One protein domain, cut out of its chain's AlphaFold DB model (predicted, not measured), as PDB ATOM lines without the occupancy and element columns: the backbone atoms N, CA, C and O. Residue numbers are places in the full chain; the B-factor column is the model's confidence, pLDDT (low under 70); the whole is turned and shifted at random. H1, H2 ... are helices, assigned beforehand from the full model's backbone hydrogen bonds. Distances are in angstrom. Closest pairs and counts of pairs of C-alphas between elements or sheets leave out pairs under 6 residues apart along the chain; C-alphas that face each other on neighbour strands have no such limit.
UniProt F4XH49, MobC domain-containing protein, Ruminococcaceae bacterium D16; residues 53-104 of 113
ATOM      1  N   LYS A  53     -20.262 -14.182 -39.774       76.00
ATOM      2  CA  LYS A  53     -19.806 -15.091 -40.841       76.00
ATOM      3  C   LYS A  53     -19.621 -16.551 -40.386       76.00
ATOM      4  O   LYS A  53     -20.073 -17.425 -41.130       76.00
ATOM      5  N   PRO A  54     -19.019 -16.853 -39.218       81.06
ATOM      6  CA  PRO A  54     -18.900 -18.233 -38.746       81.06
ATOM      7  C   PRO A  54     -20.271 -18.871 -38.502       81.06
ATOM      8  O   PRO A  54     -20.527 -19.974 -38.975       81.06
ATOM      9  N   ILE A  55     -21.198 -18.130 -37.884       80.12
ATOM     10  CA  ILE A  55     -22.568 -18.591 -37.607       80.12
ATOM     11  C   ILE A  55     -23.310 -18.924 -38.909       80.12
ATOM     12  O   ILE A  55     -23.931 -19.979 -39.024       80.12
ATOM     13  N   LEU A  56     -23.208 -18.064 -39.926       81.88
ATOM     14  CA  LEU A  56     -23.814 -18.320 -41.238       81.88
ATOM     15  C   LEU A  56     -23.177 -19.517 -41.961       81.88
ATOM     16  O   LEU A  56     -23.851 -20.206 -42.728       81.88
ATOM     17  N   THR A  57     -21.889 -19.769 -41.726       84.50
ATOM     18  CA  THR A  57     -21.173 -20.912 -42.306       84.50
ATOM     19  C   THR A  57     -21.673 -22.223 -41.706       84.50
ATOM     20  O   THR A  57     -22.018 -23.136 -42.457       84.50
ATOM     21  N   GLU A  58     -21.807 -22.287 -40.380       84.12
ATOM     22  CA  GLU A  58     -22.381 -23.443 -39.681       84.12
ATOM     23  C   GLU A  58     -23.839 -23.681 -40.087       84.12
ATOM     24  O   GLU A  58     -24.223 -24.799 -40.431       84.12
ATOM     25  N   LEU A  59     -24.639 -22.615 -40.185       86.94
ATOM     26  CA  LEU A  59     -26.029 -22.708 -40.635       86.94
ATOM     27  C   LEU A  59     -26.138 -23.294 -42.051       86.94
ATOM     28  O   LEU A  59     -27.010 -24.119 -42.340       86.94
ATOM     29  N   ARG A  60     -25.220 -22.909 -42.946       85.56
ATOM     30  CA  ARG A  60     -25.141 -23.467 -44.300       85.56
ATOM     31  C   ARG A  60     -24.741 -24.942 -44.286       85.56
ATOM     32  O   ARG A  60     -25.275 -25.715 -45.084       85.56
ATOM     33  N   ALA A  61     -23.828 -25.336 -43.400       89.62
ATOM     34  CA  ALA A  61     -23.439 -26.731 -43.222       89.62
ATOM     35  C   ALA A  61     -24.625 -27.580 -42.734       89.62
ATOM     36  O   ALA A  61     -24.886 -28.644 -43.297       89.62
ATOM     37  N   TRP A  62     -25.414 -27.074 -41.783       84.25
ATOM     38  CA  TRP A  62     -26.638 -27.739 -41.325       84.25
ATOM     39  C   TRP A  62     -27.671 -27.884 -42.442       84.25
ATOM     40  O   TRP A  62     -28.209 -28.973 -42.634       84.25
ATOM     41  N   GLY A  63     -27.891 -26.836 -43.244       87.50
ATOM     42  CA  GLY A  63     -28.780 -26.907 -44.409       87.50
ATOM     43  C   GLY A  63     -28.331 -27.948 -45.442       87.50
ATOM     44  O   GLY A  63     -29.156 -28.681 -45.988       87.50
ATOM     45  N   LYS A  64     -27.017 -28.076 -45.672       89.75
ATOM     46  CA  LYS A  64     -26.454 -29.111 -46.553       89.75
ATOM     47  C   LYS A  64     -26.707 -30.517 -46.006       89.75
ATOM     48  O   LYS A  64     -27.122 -31.387 -46.771       89.75
ATOM     49  N   ASN A  65     -26.492 -30.730 -44.709       86.69
ATOM     50  CA  ASN A  65     -26.724 -32.023 -44.059       86.69
ATOM     51  C   ASN A  65     -28.208 -32.404 -44.085       86.69
ATOM     52  O   ASN A  65     -28.543 -33.544 -44.399       86.69
ATOM     53  N   LEU A  66     -29.101 -31.443 -43.836       83.81
ATOM     54  CA  LEU A  66     -30.543 -31.656 -43.930       83.81
ATOM     55  C   LEU A  66     -30.949 -32.055 -45.352       83.81
ATOM     56  O   LEU A  66     -31.628 -33.061 -45.526       83.81
ATOM     57  N   ASN A  67     -30.454 -31.350 -46.372       87.69
ATOM     58  CA  ASN A  67     -30.734 -31.696 -47.765       87.69
ATOM     59  C   ASN A  67     -30.243 -33.111 -48.126       87.69
ATOM     60  O   ASN A  67     -30.932 -33.851 -48.824       87.69
ATOM     61  N   GLN A  68     -29.072 -33.514 -47.624       85.56
ATOM     62  CA  GLN A  68     -28.565 -34.876 -47.811       85.56
ATOM     63  C   GLN A  68     -29.469 -35.918 -47.148       85.56
ATOM     64  O   GLN A  68     -29.804 -36.916 -47.785       85.56
ATOM     65  N   LEU A  69     -29.911 -35.678 -45.912       83.75
ATOM     66  CA  LEU A  69     -30.849 -36.562 -45.217       83.75
ATOM     67  C   LEU A  69     -32.188 -36.667 -45.954       83.75
ATOM     68  O   LEU A  69     -32.717 -37.766 -46.086       83.75
ATOM     69  N   THR A  70     -32.711 -35.563 -46.496       81.69
ATOM     70  CA  THR A  70     -33.942 -35.576 -47.299       81.69
ATOM     71  C   THR A  70     -33.784 -36.420 -48.564       81.69
ATOM     72  O   THR A  70     -34.664 -37.220 -48.878       81.69
ATOM     73  N   VAL A  71     -32.654 -36.301 -49.268       86.69
ATOM     74  CA  VAL A  71     -32.358 -37.127 -50.451       86.69
ATOM     75  C   VAL A  71     -32.219 -38.606 -50.077       86.69
ATOM     76  O   VAL A  71     -32.773 -39.466 -50.765       86.69
ATOM     77  N   LEU A  72     -31.532 -38.930 -48.979       83.75
ATOM     78  CA  LEU A  72     -31.377 -40.310 -48.501       83.75
ATOM     79  C   LEU A  72     -32.710 -40.931 -48.060       83.75
ATOM     80  O   LEU A  72     -32.967 -42.101 -48.342       83.75
ATOM     81  N   ALA A  73     -33.578 -40.148 -47.422       80.94
ATOM     82  CA  ALA A  73     -34.919 -40.585 -47.054       80.94
ATOM     83  C   ALA A  73     -35.803 -40.805 -48.292       80.94
ATOM     84  O   ALA A  73     -36.460 -41.837 -48.410       80.94
ATOM     85  N   HIS A  74     -35.773 -39.879 -49.257       79.50
ATOM     86  CA  HIS A  74     -36.530 -40.000 -50.506       79.50
ATOM     87  C   HIS A  74     -36.100 -41.211 -51.344       79.50
ATOM     88  O   HIS A  74     -36.934 -41.895 -51.930       79.50
ATOM     89  N   THR A  75     -34.801 -41.510 -51.374       85.31
ATOM     90  CA  THR A  75     -34.241 -42.662 -52.099       85.31
ATOM     91  C   THR A  75     -34.358 -43.982 -51.327       85.31
ATOM     92  O   THR A  75     -33.811 -44.988 -51.770       85.31
ATOM     93  N   GLY A  76     -35.036 -43.999 -50.174       76.94
ATOM     94  CA  GLY A  76     -35.276 -45.206 -49.376       76.94
ATOM     95  C   GLY A  76     -34.051 -45.749 -48.632       76.94
ATOM     96  O   GLY A  76     -34.123 -46.837 -48.070       76.94
ATOM     97  N   HIS A  77     -32.938 -45.008 -48.608       73.81
ATOM     98  CA  HIS A  77     -31.698 -45.407 -47.930       73.81
ATOM     99  C   HIS A  77     -31.729 -45.119 -46.421       73.81
ATOM    100  O   HIS A  77     -30.971 -45.722 -45.664       73.81
ATOM    101  N   VAL A  78     -32.602 -44.212 -45.972       68.88
ATOM    102  CA  VAL A  78     -32.837 -43.901 -44.554       68.88
ATOM    103  C   VAL A  78     -34.340 -43.970 -44.287       68.88
ATOM    104  O   VAL A  78     -35.117 -43.267 -44.928       68.88
ATOM    105  N   GLN A  79     -34.769 -44.814 -43.343       63.81
ATOM    106  CA  GLN A  79     -36.156 -44.803 -42.872       63.81
ATOM    107  C   GLN A  79     -36.400 -43.539 -42.045       63.81
ATOM    108  O   GLN A  79     -35.581 -43.171 -41.207       63.81
ATOM    109  N   THR A  80     -37.520 -42.876 -42.325       59.12
ATOM    110  CA  THR A  80     -37.999 -41.597 -41.781       59.12
ATOM    111  C   THR A  80     -38.161 -41.613 -40.259       59.12
ATOM    112  O   THR A  80     -39.279 -41.609 -39.748       59.12
ATOM    113  N   VAL A  81     -37.062 -41.627 -39.516       60.84
ATOM    114  CA  VAL A  81     -37.081 -41.431 -38.069       60.84
ATOM    115  C   VAL A  81     -36.392 -40.098 -37.788       60.84
ATOM    116  O   VAL A  81     -35.258 -39.883 -38.209       60.84
ATOM    117  N   TYR A  82     -37.108 -39.195 -37.114       64.25
ATOM    118  CA  TYR A  82     -36.634 -37.907 -36.583       64.25
ATOM    119  C   TYR A  82     -36.612 -36.665 -37.500       64.25
ATOM    120  O   TYR A  82     -36.098 -35.622 -37.093       64.25
ATOM    121  N   LEU A  83     -37.180 -36.704 -38.714       68.62
ATOM    122  CA  LEU A  83     -37.235 -35.506 -39.579       68.62
ATOM    123  C   LEU A  83     -38.168 -34.413 -39.037       68.62
ATOM    124  O   LEU A  83     -37.863 -33.231 -39.194       68.62
ATOM    125  N   ASN A  84     -39.274 -34.783 -38.389       70.81
ATOM    126  CA  ASN A  84     -40.203 -33.809 -37.812       70.81
ATOM    127  C   ASN A  84     -39.564 -33.090 -36.621       70.81
ATOM    128  O   ASN A  84     -39.557 -31.863 -36.578       70.81
ATOM    129  N   GLU A  85     -38.948 -33.845 -35.713       73.56
ATOM    130  CA  GLU A  85     -38.246 -33.318 -34.546       73.56
ATOM    131  C   GLU A  85     -37.046 -32.450 -34.950       73.56
ATOM    132  O   GLU A  85     -36.837 -31.378 -34.379       73.56
ATOM    133  N   LEU A  86     -36.290 -32.859 -35.979       72.81
ATOM    134  CA  LEU A  86     -35.204 -32.052 -36.542       72.81
ATOM    135  C   LEU A  86     -35.730 -30.744 -37.138       72.81
ATOM    136  O   LEU A  86     -35.165 -29.687 -36.872       72.81
ATOM    137  N   THR A  87     -36.802 -30.803 -37.929       77.94
ATOM    138  CA  THR A  87     -37.394 -29.621 -38.575       77.94
ATOM    139  C   THR A  87     -37.921 -28.637 -37.533       77.94
ATOM    140  O   THR A  87     -37.710 -27.433 -37.662       77.94
ATOM    141  N   GLU A  88     -38.539 -29.137 -36.463       77.88
ATOM    142  CA  GLU A  88     -39.031 -28.316 -35.358       77.88
ATOM    143  C   GLU A  88     -37.882 -27.660 -34.574       77.88
ATOM    144  O   GLU A  88     -37.933 -26.463 -34.279       77.88
ATOM    145  N   ALA A  89     -36.811 -28.405 -34.279       76.44
ATOM    146  CA  ALA A  89     -35.622 -27.858 -33.625       76.44
ATOM    147  C   ALA A  89     -34.935 -26.789 -34.493       76.44
ATOM    148  O   ALA A  89     -34.563 -25.726 -33.988       76.44
ATOM    149  N   LEU A  90     -34.831 -27.029 -35.806       79.69
ATOM    150  CA  LEU A  90     -34.250 -26.080 -36.756       79.69
ATOM    151  C   LEU A  90     -35.104 -24.806 -36.864       79.69
ATOM    152  O   LEU A  90     -34.567 -23.698 -36.836       79.69
ATOM    153  N   GLY A  91     -36.431 -24.952 -36.918       79.50
ATOM    154  CA  GLY A  91     -37.376 -23.834 -36.908       79.50
ATOM    155  C   GLY A  91     -37.197 -22.943 -35.679       79.50
ATOM    156  O   GLY A  91     -36.994 -21.739 -35.819       79.50
ATOM    157  N   LYS A  92     -37.136 -23.542 -34.482       80.44
ATOM    158  CA  LYS A  92     -36.898 -22.817 -33.220       80.44
ATOM    159  C   LYS A  92     -35.573 -22.054 -33.222       80.44
ATOM    160  O   LYS A  92     -35.514 -20.920 -32.750       80.44
ATOM    161  N   THR A  93     -34.506 -22.633 -33.781       77.88
ATOM    162  CA  THR A  93     -33.220 -21.923 -33.903       77.88
ATOM    163  C   THR A  93     -33.274 -20.744 -34.877       77.88
ATOM    164  O   THR A  93     -32.701 -19.696 -34.584       77.88
ATOM    165  N   TYR A  94     -33.994 -20.872 -35.996       76.38
ATOM    166  CA  TYR A  94     -34.199 -19.774 -36.945       76.38
ATOM    167  C   TYR A  94     -35.031 -18.640 -36.345       76.38
ATOM    168  O   TYR A  94     -34.695 -17.472 -36.535       76.38
ATOM    169  N   GLU A  95     -36.084 -18.966 -35.595       78.06
ATOM    170  CA  GLU A  95     -36.901 -17.974 -34.894       78.06
ATOM    171  C   GLU A  95     -36.097 -17.225 -33.831       78.06
ATOM    172  O   GLU A  95     -36.149 -15.999 -33.787       78.06
ATOM    173  N   ALA A  96     -35.291 -17.930 -33.032       75.69
ATOM    174  CA  ALA A  96     -34.414 -17.300 -32.048       75.69
ATOM    175  C   ALA A  96     -33.381 -16.373 -32.712       75.69
ATOM    176  O   ALA A  96     -33.158 -15.256 -32.246       75.69
ATOM    177  N   LEU A  97     -32.787 -16.797 -33.832       74.50
ATOM    178  CA  LEU A  97     -31.831 -15.984 -34.584       74.50
ATOM    179  C   LEU A  97     -32.492 -14.737 -35.188       74.50
ATOM    180  O   LEU A  97     -31.951 -13.637 -35.079       74.50
ATOM    181  N   ASN A  98     -33.678 -14.887 -35.782       74.19
ATOM    182  CA  ASN A  98     -34.446 -13.760 -36.310       74.19
ATOM    183  C   ASN A  98     -34.922 -12.821 -35.197       74.19
ATOM    184  O   ASN A  98     -34.907 -11.606 -35.390       74.19
ATOM    185  N   GLY A  99     -35.277 -13.353 -34.026       73.94
ATOM    186  CA  GLY A  99     -35.571 -12.570 -32.829       73.94
ATOM    187  C   GLY A  99     -34.381 -11.703 -32.433       73.94
ATOM    188  O   GLY A  99     -34.512 -10.486 -32.360       73.94
ATOM    189  N   LEU A 100     -33.190 -12.298 -32.317       73.50
ATOM    190  CA  LEU A 100     -31.955 -11.568 -32.008       73.50
ATOM    191  C   LEU A 100     -31.615 -10.497 -33.057       73.50
ATOM    192  O   LEU A 100     -31.106  -9.439 -32.698       73.50
ATOM    193  N   LEU A 101     -31.899 -10.741 -34.340       65.94
ATOM    194  CA  LEU A 101     -31.682  -9.764 -35.414       65.94
ATOM    195  C   LEU A 101     -32.724  -8.634 -35.419       65.94
ATOM    196  O   LEU A 101     -32.403  -7.514 -35.810       65.94
ATOM    197  N   THR A 102     -33.955  -8.904 -34.981       61.12
ATOM    198  CA  THR A 102     -35.065  -7.934 -35.017       61.12
ATOM    199  C   THR A 102     -35.140  -7.093 -33.738       61.12
ATOM    200  O   THR A 102     -35.474  -5.912 -33.786       61.12
ATOM    201  N   GLU A 103     -34.772  -7.667 -32.592       58.38
ATOM    202  CA  GLU A 103     -34.819  -7.025 -31.270       58.38
ATOM    203  C   GLU A 103     -33.682  -6.002 -31.060       58.38
ATOM    204  O   GLU A 103     -33.777  -5.100 -30.232       58.38
ATOM    205  N   LYS A 104     -32.603  -6.101 -31.844       50.25
ATOM    206  CA  LYS A 104     -31.337  -5.380 -31.627       50.25
ATOM    207  C   LYS A 104     -31.180  -4.065 -32.416       50.25
ATOM    208  O   LYS A 104     -30.145  -3.417 -32.298       50.25
TER     209      LYS A 104
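What this domain is: This is residues 53 to 104 of the 113 residues of the protein "MobC domain-containing protein" of Ruminococcaceae bacterium D16 (UniProt F4XH49). Two long helices, H1 and H2, run out and back side by side, joined at one end by a loop, residues 75 to 82. They are loosely paired with a gap between them, and at the end away from the loop residues 53 to 58 of H1 and residues 95 to 104, of which 95 to 103 belong to H2, stick out. The printed part has 52 residues, with two named helices in the order H1, H2 and no named strand, and its class is all helix. The whole is loose, with a radius of gyration of the C-alphas of 13.4 A, and its outline is a rod spanning 44 by 21 by 10 A.

How they stand to each other: H1, residues 53 to 74, is the longest helix, with 22 residues. H2, residues 83 to 103, is near H1: 12 pairs of their C-alphas are within 10 A, and the closest are 8.4 A apart. The N-to-C direction is (-0.48, -0.80, -0.34) for H1 and (0.17, 0.97, 0.15) for H2. Eight residues make the short link between them. In H1 and H2 every O i to N i+4 pair is within hydrogen-bond range.

Where its parts are: H1 begins at C-alpha 53 (-19.806, -15.091, -40.841) and ends at C-alpha 74 (-36.530, -40.000, -50.506), a length of 31.5 A. H2 measures 29.8 A, from C-alpha 83 (-37.235, -35.506, -39.579) to C-alpha 103 (-34.819, -7.025, -31.270).

The domain as a whole: The two C-alphas farthest apart, those of Gly 76 and Lys 104, are 43.8 A apart. Without the stretches that stand free, the body has 36 residues and spans 28 by 18 by 8 A. The printed part has no cut. The mean pLDDT of the printed part is 77.0, and residues 78 to 83 and 101 to 104 are under 70.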